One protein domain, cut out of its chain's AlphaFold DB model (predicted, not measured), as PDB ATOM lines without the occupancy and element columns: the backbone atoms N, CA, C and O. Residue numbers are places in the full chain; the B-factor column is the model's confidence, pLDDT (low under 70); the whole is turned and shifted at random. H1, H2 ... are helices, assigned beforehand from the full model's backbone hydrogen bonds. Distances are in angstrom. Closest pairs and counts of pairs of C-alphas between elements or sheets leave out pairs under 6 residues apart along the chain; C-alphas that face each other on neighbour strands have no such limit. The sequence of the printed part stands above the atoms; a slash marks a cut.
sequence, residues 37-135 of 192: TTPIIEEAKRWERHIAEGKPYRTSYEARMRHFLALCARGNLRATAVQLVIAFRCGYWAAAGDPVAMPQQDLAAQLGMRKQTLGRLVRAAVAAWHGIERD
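What this domain is: This is residues 37 to 135 of the 192 residues of an uncharacterized protein of Pseudoxanthomonas sp. Root630 (UniProt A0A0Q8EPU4). Two helices, H3 and H5, cross steeply as an X in the core, and the other three helices pack round this pair. H1 packs across the first residues of H3, H2 packs on H5 at a steep angle, and the short H4 packs on the first residues of H5, with H1 and H4 well away from each other. The printed part has 99 residues with five named helices, H1 to H5 in order along the chain, and no named strand; the class is all helix. The whole is compact, with a radius of gyration of the C-alphas of 12.8 A, and rounded, with spans of 35 by 30 by 26 A.

Where its parts are: H1 holds residues 40 to 52, starting at C-alpha 40 at (129.855, 88.830, 129.605), and is 18.3 A long from first to last C-alpha. H2, residues 60 to 74, is 21.1 A long. H3, residues 81 to 95, is 20.7 A long and starts at C-alpha 81 at (138.313, 92.424, 127.539). H4, residues 104 to 110, is 9.9 A long. H5, residues 115 to 131, is the longest helix by residues, 23.8 A long, and ends at C-alpha 131 at (145.497, 73.082, 121.679).

How they stand to each other: H5 is the hub and touches H2, H3 and H4. H5 and H3 run the same way at a steep tilt of 60 degrees, with the closest C-alphas, those of Gly 91 and Val 126, 4.5 A apart. H2 touches H5 at a steep tilt of 48 degrees, opposite ways; their closest C-alphas, those of Phe 68 and Ala 128, are 5.1 A apart. H4 touches H5 at residues 115 to 119 alone, at a steep tilt of 63 degrees, opposite ways; the closest C-alphas, Ala 108 and Lys 115, are 5.2 A apart. H3 touches H1 with residues 81 to 86 alone, and the two are only just about perpendicular at 73 degrees; the closest C-alphas, Ala 44 and Ala 81, are 5.1 A apart. H2 and H3 are close but not clearly touching, with the closest C-alphas, Met 65 and Phe 88, 7.2 A apart. H1 and H2 are near each other, as are H3 and H4, while H1 is apart from H4 and H5, and H2 is apart from H4. In H1, H2, H3, H4 and H5, every O i to N i+4 pair is within hydrogen-bond range.

The domain as a whole: The two C-alphas farthest apart, those of Gly 112 and Asp 135, are 35.3 A apart. The printed part has no cut. The link from H4 to H5 is tight, the other three links are short, and no link is long. The mean pLDDT of the printed part is 71.9, and 36 residues are under 70, among them residues 54 to 60, 96 to 111 and 131 to 135.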
ATOM      1  N   THR A  37     127.012  81.064 132.653       44.00
ATOM      2  CA  THR A  37     125.887  81.897 133.112       44.00
ATOM      3  C   THR A  37     126.335  83.259 133.622       44.00
ATOM      4  O   THR A  37     125.514  84.114 133.932       44.00
ATOM      5  N   THR A  38     127.647  83.484 133.727       57.62
ATOM      6  CA  THR A  38     128.192  84.786 134.086       57.62
ATOM      7  C   THR A  38     127.931  85.780 132.950       57.62
ATOM      8  O   THR A  38     128.330  85.502 131.809       57.62
ATOM      9  N   PRO A  39     127.319  86.943 133.239       71.31
ATOM     10  CA  PRO A  39     127.202  88.034 132.283       71.31
ATOM     11  C   PRO A  39     128.565  88.370 131.672       71.31
ATOM     12  O   PRO A  39     129.576  88.435 132.373       71.31
ATOM     13  N   ILE A  40     128.605  88.614 130.360       67.31
ATOM     14  CA  ILE A  40     129.855  88.830 129.605       67.31
ATOM     15  C   ILE A  40     130.713  89.944 130.224       67.31
ATOM     16  O   ILE A  40     131.937  89.837 130.273       67.31
ATOM     17  N   ILE A  41     130.075  91.004 130.722       68.12
ATOM     18  CA  ILE A  41     130.757  92.143 131.347       68.12
ATOM     19  C   ILE A  41     131.416  91.734 132.670       68.12
ATOM     20  O   ILE A  41     132.544  92.136 132.952       68.12
ATOM     21  N   GLU A  42     130.738  90.930 133.486       68.19
ATOM     22  CA  GLU A  42     131.291  90.431 134.746       68.19
ATOM     23  C   GLU A  42     132.428  89.445 134.506       68.19
ATOM     24  O   GLU A  42     133.449  89.489 135.193       68.19
ATOM     25  N   GLU A  43     132.287  88.603 133.486       70.56
ATOM     26  CA  GLU A  43     133.346  87.706 133.053       70.56
ATOM     27  C   GLU A  43     134.574  88.488 132.563       70.56
ATOM     28  O   GLU A  43     135.690  88.202 132.993       70.56
ATOM     29  N   ALA A  44     134.386  89.517 131.735       71.56
ATOM     30  CA  ALA A  44     135.472  90.381 131.280       71.56
ATOM     31  C   ALA A  44     136.200  91.047 132.459       71.56
ATOM     32  O   ALA A  44     137.423  90.950 132.558       71.56
ATOM     33  N   LYS A  45     135.457  91.624 133.414       70.69
ATOM     34  CA  LYS A  45     136.023  92.219 134.639       70.69
ATOM     35  C   LYS A  45     136.759  91.193 135.501       70.69
ATOM     36  O   LYS A  45     137.803  91.495 136.083       70.69
ATOM     37  N   ARG A  46     136.230  89.970 135.605       75.88
ATOM     38  CA  ARG A  46     136.898  88.862 136.301       75.88
ATOM     39  C   ARG A  46     138.225  88.537 135.627       75.88
ATOM     40  O   ARG A  46     139.209  88.339 136.335       75.88
ATOM     41  N   TRP A  47     138.261  88.506 134.298       75.62
ATOM     42  CA  TRP A  47     139.471  88.221 133.535       75.62
ATOM     43  C   TRP A  47     140.523  89.315 133.656       75.62
ATOM     44  O   TRP A  47     141.678  89.000 133.929       75.62
ATOM     45  N   GLU A  48     140.127  90.583 133.564       75.75
ATOM     46  CA  GLU A  48     141.019  91.722 133.818       75.75
ATOM     47  C   GLU A  48     141.657  91.630 135.206       75.75
ATOM     48  O   GLU A  48     142.876  91.739 135.350       75.75
ATOM     49  N   ARG A  49     140.845  91.341 136.229       72.88
ATOM     50  CA  ARG A  49     141.327  91.169 137.601       72.88
ATOM     51  C   ARG A  49     142.258  89.966 137.741       72.88
ATOM     52  O   ARG A  49     143.302  90.075 138.370       72.88
ATOM     53  N   HIS A  50     141.902  88.828 137.152       66.38
ATOM     54  CA  HIS A  50     142.696  87.604 137.241       66.38
ATOM     55  C   HIS A  50     144.081  87.773 136.600       66.38
ATOM     56  O   HIS A  50     145.071  87.288 137.147       66.38
ATOM     57  N   ILE A  51     144.150  88.499 135.477       67.81
ATOM     58  CA  ILE A  51     145.405  88.869 134.811       67.81
ATOM     59  C   ILE A  51     146.217  89.814 135.701       67.81
ATOM     60  O   ILE A  51     147.396  89.558 135.932       67.81
ATOM     61  N   ALA A  52     145.591  90.866 136.235       69.25
ATOM     62  CA  ALA A  52     146.265  91.848 137.085       69.25
ATOM     63  C   ALA A  52     146.826  91.235 138.381       69.25
ATOM     64  O   ALA A  52     147.890  91.629 138.850       69.25
ATOM     65  N   GLU A  53     146.120  90.262 138.955       70.56
ATOM     66  CA  GLU A  53     146.501  89.596 140.203       70.56
ATOM     67  C   GLU A  53     147.440  88.395 139.989       70.56
ATOM     68  O   GLU A  53     147.886  87.800 140.968       70.56
ATOM     69  N   GLY A  54     147.718  88.004 138.737       66.62
ATOM     70  CA  GLY A  54     148.598  86.875 138.416       66.62
ATOM     71  C   GLY A  54     148.153  85.548 139.038       66.62
ATOM     72  O   GLY A  54     148.988  84.708 139.380       66.62
ATOM     73  N   LYS A  55     146.842  85.365 139.243       60.66
ATOM     74  CA  LYS A  55     146.309  84.205 139.963       60.66
ATOM     75  C   LYS A  55     146.580  82.897 139.201       60.66
ATOM     76  O   LYS A  55     146.601  82.883 137.970       60.66
ATOM     77  N   PRO A  56     146.794  81.779 139.919       55.00
ATOM     78  CA  PRO A  56     146.898  80.473 139.289       55.00
ATOM     79  C   PRO A  56     145.539  80.051 138.718       55.00
ATOM     80  O   PRO A  56     144.496  80.248 139.350       55.00
ATOM     81  N   TYR A  57     145.582  79.437 137.539       63.50
ATOM     82  CA  TYR A  57     144.418  78.970 136.790       63.50
ATOM     83  C   TYR A  57     143.954  77.637 137.380       63.50
ATOM     84  O   TYR A  57     144.754  76.717 137.542       63.50
ATOM     85  N   ARG A  58     142.672  77.546 137.731       63.19
ATOM     86  CA  ARG A  58     142.084  76.427 138.480       63.19
ATOM     87  C   ARG A  58     141.157  75.553 137.652       63.19
ATOM     88  O   ARG A  58     140.654  74.569 138.173       63.19
ATOM     89  N   THR A  59     140.876  75.919 136.403       67.62
ATOM     90  CA  THR A  59     139.963  75.167 135.530       67.62
ATOM     91  C   THR A  59     140.522  75.035 134.115       67.62
ATOM     92  O   THR A  59     141.341  75.849 133.680       67.62
ATOM     93  N   SER A  60     140.032  74.046 133.362       67.81
ATOM     94  CA  SER A  60     140.381  73.859 131.945       67.81
ATOM     95  C   SER A  60     139.951  75.056 131.097       67.81
ATOM     96  O   SER A  60     140.658  75.460 130.177       67.81
ATOM     97  N   TYR A  61     138.818  75.669 131.449       77.69
ATOM     98  CA  TYR A  61     138.356  76.933 130.885       77.69
ATOM     99  C   TYR A  61     139.398  78.036 131.081       77.69
ATOM    100  O   TYR A  61     139.793  78.718 130.135       77.69
ATOM    101  N   GLU A  62     139.889  78.165 132.312       74.12
ATOM    102  CA  GLU A  62     140.836  79.202 132.675       74.12
ATOM    103  C   GLU A  62     142.196  79.008 131.970       74.12
ATOM    104  O   GLU A  62     142.756  79.963 131.422       74.12
ATOM    105  N   ALA A  63     142.689  77.770 131.879       74.81
ATOM    106  CA  ALA A  63     143.908  77.438 131.138       74.81
ATOM    107  C   ALA A  63     143.794  77.754 129.633       74.81
ATOM    108  O   ALA A  63     144.719  78.317 129.039       74.81
ATOM    109  N   ARG A  64     142.645  77.447 129.016       81.00
ATOM    110  CA  ARG A  64     142.381  77.757 127.602       81.00
ATOM    111  C   ARG A  64     142.274  79.257 127.355       81.00
ATOM    112  O   ARG A  64     142.819  79.732 126.362       81.00
ATOM    113  N   MET A  65     141.666  80.013 128.271       84.00
ATOM    114  CA  MET A  65     141.646  81.475 128.184       84.00
ATOM    115  C   MET A  65     143.069  82.043 128.227       84.00
ATOM    116  O   MET A  65     143.419  82.882 127.403       84.00
ATOM    117  N   ARG A  66     143.944  81.541 129.110       78.88
ATOM    118  CA  ARG A  66     145.358  81.958 129.126       78.88
ATOM    119  C   ARG A  66     146.049  81.677 127.796       78.88
ATOM    120  O   ARG A  66     146.756  82.538 127.276       78.88
ATOM    121  N   HIS A  67     145.860  80.475 127.260       81.38
ATOM    122  CA  HIS A  67     146.451  80.099 125.982       81.38
ATOM    123  C   HIS A  67     145.947  81.006 124.852       81.38
ATOM    124  O   HIS A  67     146.744  81.508 124.063       81.38
ATOM    125  N   PHE A  68     144.648  81.298 124.825       86.75
ATOM    126  CA  PHE A  68     144.049  82.251 123.897       86.75
ATOM    127  C   PHE A  68     144.665  83.651 124.015       86.75
ATOM    128  O   PHE A  68     145.090  84.214 123.009       86.75
ATOM    129  N   LEU A  69     144.789  84.192 125.229       83.62
ATOM    130  CA  LEU A  69     145.408  85.501 125.457       83.62
ATOM    131  C   LEU A  69     146.874  85.527 124.995       83.62
ATOM    132  O   LEU A  69     147.304  86.493 124.364       83.62
ATOM    133  N   ALA A  70     147.624  84.446 125.224       80.38
ATOM    134  CA  ALA A  70     148.994  84.307 124.733       80.38
ATOM    135  C   ALA A  70     149.062  84.264 123.194       80.38
ATOM    136  O   ALA A  70     149.953  84.872 122.597       80.38
ATOM    137  N   LEU A  71     148.114  83.591 122.533       81.19
ATOM    138  CA  LEU A  71     147.996  83.605 121.071       81.19
ATOM    139  C   LEU A  71     147.639  85.000 120.540       81.19
ATOM    140  O   LEU A  71     148.198  85.424 119.528       81.19
ATOM    141  N   CYS A  72     146.760  85.738 121.224       83.19
ATOM    142  CA  CYS A  72     146.447  87.122 120.870       83.19
ATOM    143  C   CYS A  72     147.675  88.028 120.983       83.19
ATOM    144  O   CYS A  72     147.944  88.785 120.049       83.19
ATOM    145  N   ALA A  73     148.452  87.905 122.063       78.25
ATOM    146  CA  ALA A  73     149.690  88.661 122.251       78.25
ATOM    147  C   ALA A  73     150.704  88.368 121.132       78.25
ATOM    148  O   ALA A  73     151.162  89.285 120.452       78.25
ATOM    149  N   ARG A  74     150.964  87.084 120.842       77.62
ATOM    150  CA  ARG A  74     151.856  86.656 119.744       77.62
ATOM    151  C   ARG A  74     151.374  87.121 118.369       77.62
ATOM    152  O   ARG A  74     152.178  87.409 117.491       77.62
ATOM    153  N   GLY A  75     150.058  87.186 118.172       75.19
ATOM    154  CA  GLY A  75     149.434  87.641 116.932       75.19
ATOM    155  C   GLY A  75     149.283  89.160 116.804       75.19
ATOM    156  O   GLY A  75     148.732  89.610 115.792       75.19
ATOM    157  N   ASN A  76     149.721  89.931 117.810       81.62
ATOM    158  CA  ASN A  76     149.471  91.369 117.952       81.62
ATOM    159  C   ASN A  76     147.982  91.726 117.741       81.62
ATOM    160  O   ASN A  76     147.624  92.633 116.983       81.62
ATOM    161  N   LEU A  77     147.094  90.936 118.349       80.50
ATOM    162  CA  LEU A  77     145.646  91.121 118.293       80.50
ATOM    163  C   LEU A  77     145.208  91.986 119.474       80.50
ATOM    164  O   LEU A  77     145.163  91.519 120.609       80.50
ATOM    165  N   ARG A  78     144.880  93.249 119.196       78.00
ATOM    166  CA  ARG A  78     144.370  94.195 120.196       78.00
ATOM    167  C   ARG A  78     142.844  94.195 120.197       78.00
ATOM    168  O   ARG A  78     142.231  94.356 119.142       78.00
ATOM    169  N   ALA A  79     142.262  94.008 121.374       79.56
ATOM    170  CA  ALA A  79     140.826  93.985 121.607       79.56
ATOM    171  C   ALA A  79     140.536  94.306 123.080       79.56
ATOM    172  O   ALA A  79     141.397  94.107 123.937       79.56
ATOM    173  N   THR A  80     139.334  94.799 123.373       78.56
ATOM    174  CA  THR A  80     138.882  95.010 124.758       78.56
ATOM    175  C   THR A  80     138.633  93.671 125.454       78.56
ATOM    176  O   THR A  80     138.419  92.653 124.791       78.56
ATOM    177  N   ALA A  81     138.603  93.649 126.790       75.44
ATOM    178  CA  ALA A  81     138.313  92.424 127.539       75.44
ATOM    179  C   ALA A  81     136.967  91.796 127.132       75.44
ATOM    180  O   ALA A  81     136.878  90.584 126.947       75.44
ATOM    181  N   VAL A  82     135.947  92.623 126.885       73.62
ATOM    182  CA  VAL A  82     134.636  92.179 126.382       73.62
ATOM    183  C   VAL A  82     134.759  91.515 125.007       73.62
ATOM    184  O   VAL A  82     134.254  90.413 124.805       73.62
ATOM    185  N   GLN A  83     135.483  92.131 124.067       80.38
ATOM    186  CA  GLN A  83     135.711  91.560 122.734       80.38
ATOM    187  C   GLN A  83     136.493  90.238 122.794       80.38
ATOM    188  O   GLN A  83     136.205  89.316 122.031       80.38
ATOM    189  N   LEU A  84     137.466  90.132 123.703       83.31
ATOM    190  CA  LEU A  84     138.244  88.913 123.926       83.31
ATOM    191  C   LEU A  84     137.373  87.782 124.480       83.31
ATOM    192  O   LEU A  84     137.412  86.682 123.937       83.31
ATOM    193  N   VAL A  85     136.554  88.055 125.500       81.94
ATOM    194  CA  VAL A  85     135.623  87.071 126.079       81.94
ATOM    195  C   VAL A  85     134.625  86.584 125.032       81.94
ATOM    196  O   VAL A  85     134.413  85.379 124.887       81.94
ATOM    197  N   ILE A  86     134.058  87.499 124.249       81.06
ATOM    198  CA  ILE A  86     133.106  87.151 123.193       81.06
ATOM    199  C   ILE A  86     133.780  86.300 122.114       81.06
ATOM    200  O   ILE A  86     133.265  85.241 121.762       81.06
ATOM    201  N   ALA A  87     134.965  86.690 121.638       84.88
ATOM    202  CA  ALA A  87     135.702  85.891 120.663       84.88
ATOM    203  C   ALA A  87     136.095  84.509 121.211       84.88
ATOM    204  O   ALA A  87     136.050  83.525 120.470       84.88
ATOM    205  N   PHE A  88     136.438  84.421 122.498       85.94
ATOM    206  CA  PHE A  88     136.760  83.166 123.167       85.94
ATOM    207  C   PHE A  88     135.556  82.217 123.232       85.94
ATOM    208  O   PHE A  88     135.688  81.042 122.880       85.94
ATOM    209  N   ARG A  89     134.368  82.735 123.584       82.25
ATOM    210  CA  ARG A  89     133.102  81.982 123.552       82.25
ATOM    211  C   ARG A  89     132.708  81.583 122.126       82.25
ATOM    212  O   ARG A  89     132.315  80.445 121.900       82.25
ATOM    213  N   CYS A  90     132.869  82.458 121.135       77.62
ATOM    214  CA  CYS A  90     132.631  82.094 119.732       77.62
ATOM    215  C   CYS A  90     133.590  80.999 119.248       77.62
ATOM    216  O   CYS A  90     133.192  80.127 118.478       77.62
ATOM    217  N   GLY A  91     134.844  81.028 119.704       77.56
ATOM    218  CA  GLY A  91     135.821  79.989 119.405       77.56
ATOM    219  C   GLY A  91     135.446  78.624 119.975       77.56
ATOM    220  O   GLY A  91     135.741  77.625 119.330       77.56
ATOM    221  N   TYR A  92     134.765  78.573 121.125       80.00
ATOM    222  CA  TYR A  92     134.251  77.326 121.702       80.00
ATOM    223  C   TYR A  92     133.246  76.655 120.759       80.00
ATOM    224  O   TYR A  92     133.438  75.503 120.378       80.00
ATOM    225  N   TRP A  93     132.224  77.396 120.320       71.81
ATOM    226  CA  TRP A  93     131.200  76.883 119.401       71.81
ATOM    227  C   TRP A  93     131.796  76.465 118.056       71.81
ATOM    228  O   TRP A  93     131.548  75.362 117.578       71.81
ATOM    229  N   ALA A  94     132.684  77.296 117.504       71.12
ATOM    230  CA  ALA A  94     133.383  76.976 116.265       71.12
ATOM    231  C   ALA A  94     134.270  75.720 116.387       71.12
ATOM    232  O   ALA A  94     134.331  74.929 115.448       71.12
ATOM    233  N   ALA A  95     134.934  75.510 117.529       70.69
ATOM    234  CA  ALA A  95     135.725  74.305 117.796       70.69
ATOM    235  C   ALA A  95     134.850  73.057 118.015       70.69
ATOM    236  O   ALA A  95     135.272  71.946 117.698       70.69
ATOM    237  N   ALA A  96     133.623  73.234 118.516       67.06
ATOM    238  CA  ALA A  96     132.624  72.174 118.649       67.06
ATOM    239  C   ALA A  96     131.972  71.778 117.308       67.06
ATOM    240  O   ALA A  96     131.186  70.834 117.267       67.06
ATOM    241  N   GLY A  97     132.302  72.472 116.211       62.12
ATOM    242  CA  GLY A  97     131.703  72.247 114.894       62.12
ATOM    243  C   GLY A  97     130.303  72.845 114.744       62.12
ATOM    244  O   GLY A  97     129.648  72.594 113.734       62.12
ATOM    245  N   ASP A  98     129.858  73.641 115.717       58.78
ATOM    246  CA  ASP A  98     128.609  74.387 115.637       58.78
ATOM    247  C   ASP A  98     128.865  75.676 114.832       58.78
ATOM    248  O   ASP A  98     129.802  76.427 115.157       58.78
ATOM    249  N   PRO A  99     128.122  75.950 113.742       54.41
ATOM    250  CA  PRO A  99     128.204  77.247 113.089       54.41
ATOM    251  C   PRO A  99     127.950  78.338 114.131       54.41
ATOM    252  O   PRO A  99     126.916  78.346 114.785       54.41
ATOM    253  N   VAL A 100     128.906  79.264 114.292       55.84
ATOM    254  CA  VAL A 100     128.790  80.387 115.237       55.84
ATOM    255  C   VAL A 100     127.392  80.995 115.101       55.84
ATOM    256  O   VAL A 100     127.073  81.540 114.045       55.84
ATOM    257  N   ALA A 101     126.574  80.876 116.156       46.25
ATOM    258  CA  ALA A 101     125.144  81.208 116.139       46.25
ATOM    259  C   ALA A 101     124.853  82.655 115.692       46.25
ATOM    260  O   ALA A 101     123.749  82.967 115.254       46.25
ATOM    261  N   MET A 102     125.868  83.527 115.740       53.66
ATOM    262  CA  MET A 102     125.839  84.864 115.165       53.66
ATOM    263  C   MET A 102     126.801  84.982 113.966       53.66
ATOM    264  O   MET A 102     127.990  84.660 114.094       53.66
ATOM    265  N   PRO A 103     126.352  85.512 112.811       60.25
ATOM    266  CA  PRO A 103     127.231  85.807 111.688       60.25
ATOM    267  C   PRO A 103     128.384  86.709 112.142       60.25
ATOM    268  O   PRO A 103     128.168  87.770 112.724       60.25
ATOM    269  N   GLN A 104     129.633  86.332 111.835       60.31
ATOM    270  CA  GLN A 104     130.824  87.120 112.214       60.31
ATOM    271  C   GLN A 104     130.783  88.574 111.703       60.31
ATOM    272  O   GLN A 104     131.566  89.405 112.150       60.31
ATOM    273  N   GLN A 105     129.926  88.883 110.728       54.75
ATOM    274  CA  GLN A 105     129.683  90.251 110.267       54.75
ATOM    275  C   GLN A 105     128.868  91.063 111.269       54.75
ATOM    276  O   GLN A 105     129.312  92.143 111.651       54.75
ATOM    277  N   ASP A 106     127.745  90.522 111.728       58.31
ATOM    278  CA  ASP A 106     126.840  91.209 112.650       58.31
ATOM    279  C   ASP A 106     127.488  91.351 114.024       58.31
ATOM    280  O   ASP A 106     127.480  92.430 114.613       58.31
ATOM    281  N   LEU A 107     128.183  90.302 114.473       67.50
ATOM    282  CA  LEU A 107     128.947  90.345 115.714       67.50
ATOM    283  C   LEU A 107     130.083  91.376 115.651       67.50
ATOM    284  O   LEU A 107     130.306  92.120 116.599       67.50
ATOM    285  N   ALA A 108     130.797  91.465 114.525       61.75
ATOM    286  CA  ALA A 108     131.856  92.461 114.371       61.75
ATOM    287  C   ALA A 108     131.304  93.894 114.408       61.75
ATOM    288  O   ALA A 108     131.910  94.761 115.038       61.75
ATOM    289  N   ALA A 109     130.151  94.127 113.774       61.53
ATOM    290  CA  ALA A 109     129.474  95.419 113.793       61.53
ATOM    291  C   ALA A 109     129.020  95.801 115.212       61.53
ATOM    292  O   ALA A 109     129.314  96.908 115.659       61.53
ATOM    293  N   GLN A 110     128.398  94.873 115.948       68.62
ATOM    294  CA  GLN A 110     127.967  95.092 117.334       68.62
ATOM    295  C   GLN A 110     129.139  95.379 118.279       68.62
ATOM    296  O   GLN A 110     129.020  96.194 119.187       68.62
ATOM    297  N   LEU A 111     130.293  94.754 118.044       67.25
ATOM    298  CA  LEU A 111     131.507  94.966 118.835       67.25
ATOM    299  C   LEU A 111     132.310  96.205 118.428       67.25
ATOM    300  O   LEU A 111     133.379  96.442 119.000       67.25
ATOM    301  N   GLY A 112     131.859  96.959 117.419       74.19
ATOM    302  CA  GLY A 112     132.597  98.100 116.878       74.19
ATOM    303  C   GLY A 112     133.971  97.708 116.323       74.19
ATOM    304  O   GLY A 112     134.915  98.496 116.378       74.19
ATOM    305  N   MET A 113     134.120  96.478 115.822       77.00
ATOM    306  CA  MET A 113     135.404  95.931 115.388       77.00
ATOM    307  C   MET A 113     135.401  95.521 113.917       77.00
ATOM    308  O   MET A 113     134.382  95.178 113.321       77.00
ATOM    309  N   ARG A 114     136.584  95.495 113.297       80.81
ATOM    310  CA  ARG A 114     136.710  95.004 111.918       80.81
ATOM    311  C   ARG A 114     136.451  93.496 111.877       80.81
ATOM    312  O   ARG A 114     137.071  92.747 112.633       80.81
ATOM    313  N   LYS A 115     135.652  93.033 110.906       78.75
ATOM    314  CA  LYS A 115     135.384  91.598 110.649       78.75
ATOM    315  C   LYS A 115     136.662  90.757 110.602       78.75
ATOM    316  O   LYS A 115     136.717  89.665 111.158       78.75
ATOM    317  N   GLN A 116     137.706  91.263 109.945       81.25
ATOM    318  CA  GLN A 116     138.995  90.569 109.846       81.25
ATOM    319  C   GLN A 116     139.657  90.375 111.216       81.25
ATOM    320  O   GLN A 116     140.214  89.309 111.474       81.25
ATOM    321  N   THR A 117     139.574  91.376 112.096       80.69
ATOM    322  CA  THR A 117     140.094  91.299 113.464       80.69
ATOM    323  C   THR A 117     139.316  90.266 114.270       80.69
ATOM    324  O   THR A 117     139.938  89.394 114.871       80.69
ATOM    325  N   LEU A 118     137.979  90.281 114.199       80.75
ATOM    326  CA  LEU A 118     137.146  89.274 114.863       80.75
ATOM    327  C   LEU A 118     137.473  87.865 114.365       80.75
ATOM    328  O   LEU A 118     137.711  86.968 115.163       80.75
ATOM    329  N   GLY A 119     137.581  87.678 113.049       81.69
ATOM    330  CA  GLY A 119     137.937  86.384 112.472       81.69
ATOM    331  C   GLY A 119     139.315  85.883 112.921       81.69
ATOM    332  O   GLY A 119     139.501  84.682 113.098       81.69
ATOM    333  N   ARG A 120     140.291  86.780 113.135       83.88
ATOM    334  CA  ARG A 120     141.605  86.416 113.696       83.88
ATOM    335  C   ARG A 120     141.502  86.015 115.169       83.88
ATOM    336  O   ARG A 120     142.104  85.010 115.534       83.88
ATOM    337  N   LEU A 121     140.727  86.744 115.974       85.81
ATOM    338  CA  LEU A 121     140.479  86.390 117.375       85.81
ATOM    339  C   LEU A 121     139.768  85.039 117.492       85.81
ATOM    340  O   LEU A 121     140.228  84.174 118.222       85.81
ATOM    341  N   VAL A 122     138.700  84.814 116.722       84.25
ATOM    342  CA  VAL A 122     137.955  83.546 116.746       84.25
ATOM    343  C   VAL A 122     138.852  82.378 116.335       84.25
ATOM    344  O   VAL A 122     138.820  81.340 116.981       84.25
ATOM    345  N   ARG A 123     139.726  82.538 115.330       83.00
ATOM    346  CA  ARG A 123     140.707  81.492 114.979       83.00
ATOM    347  C   ARG A 123     141.708  81.213 116.100       83.00
ATOM    348  O   ARG A 123     142.019  80.053 116.344       83.00
ATOM    349  N   ALA A 124     142.201  82.250 116.775       81.44
ATOM    350  CA  ALA A 124     143.076  82.077 117.934       81.44
ATOM    351  C   ALA A 124     142.346  81.366 119.084       81.44
ATOM    352  O   ALA A 124     142.919  80.493 119.728       81.44
ATOM    353  N   ALA A 125     141.068  81.682 119.299       85.31
ATOM    354  CA  ALA A 125     140.238  81.006 120.285       85.31
ATOM    355  C   ALA A 125     140.017  79.532 119.922       85.31
ATOM    356  O   ALA A 125     140.251  78.671 120.758       85.31
ATOM    357  N   VAL A 126     139.659  79.218 118.672       80.50
ATOM    358  CA  VAL A 126     139.532  77.833 118.176       80.50
ATOM    359  C   VAL A 126     140.829  77.052 118.404       80.50
ATOM    360  O   VAL A 126     140.802  75.950 118.947       80.50
ATOM    361  N   ALA A 127     141.979  77.640 118.067       79.94
ATOM    362  CA  ALA A 127     143.277  77.025 118.325       79.94
ATOM    363  C   ALA A 127     143.523  76.790 119.825       79.94
ATOM    364  O   ALA A 127     144.048  75.744 120.189       79.94
ATOM    365  N   ALA A 128     143.104  77.707 120.702       80.31
ATOM    366  CA  ALA A 128     143.199  77.519 122.148       80.31
ATOM    367  C   ALA A 128     142.275  76.416 122.681       80.31
ATOM    368  O   ALA A 128     142.646  75.705 123.615       80.31
ATOM    369  N   TRP A 129     141.101  76.245 122.074       78.50
ATOM    370  CA  TRP A 129     140.167  75.176 122.418       78.50
ATOM    371  C   TRP A 129     140.652  73.795 121.969       78.50
ATOM    372  O   TRP A 129     140.463  72.834 122.710       78.50
ATOM    373  N   HIS A 130     141.330  73.698 120.821       70.00
ATOM    374  CA  HIS A 130     141.932  72.445 120.343       70.00
ATOM    375  C   HIS A 130     143.324  72.155 120.921       70.00
ATOM    376  O   HIS A 130     143.713  70.996 121.016       70.00
ATOM    377  N   GLY A 131     144.092  73.189 121.272       57.69
ATOM    378  CA  GLY A 131     145.497  73.082 121.679       57.69
ATOM    379  C   GLY A 131     145.715  72.598 123.111       57.69
ATOM    380  O   GLY A 131     146.843  72.280 123.479       57.69
ATOM    381  N   ILE A 132     144.654  72.535 123.915       54.28
ATOM    382  CA  ILE A 132     144.663  71.879 125.221       54.28
ATOM    383  C   ILE A 132     143.817  70.623 125.073       54.28
ATOM    384  O   ILE A 132     142.591  70.736 124.947       54.28
ATOM    385  N   GLU A 133     144.478  69.456 125.071       48.91
ATOM    386  CA  GLU A 133     143.802  68.159 125.101       48.91
ATOM    387  C   GLU A 133     142.683  68.216 126.134       48.91
ATOM    388  O   GLU A 133     142.816  68.789 127.220       48.91
ATOM    389  N   ARG A 134     141.524  67.720 125.720       44.22
ATOM    390  CA  ARG A 134     140.285  67.759 126.474       44.22
ATOM    391  C   ARG A 134     140.413  66.786 127.647       44.22
ATOM    392  O   ARG A 134     139.861  65.697 127.606       44.22
ATOM    393  N   ASP A 135     141.189  67.163 128.661       41.72
ATOM    394  CA  ASP A 135     141.306  66.425 129.915       41.72
ATOM    395  C   ASP A 135     140.034  66.696 130.730       41.72
ATOM    396  O   ASP A 135     140.002  67.433 131.714       41.72
TER     397      ASP A 135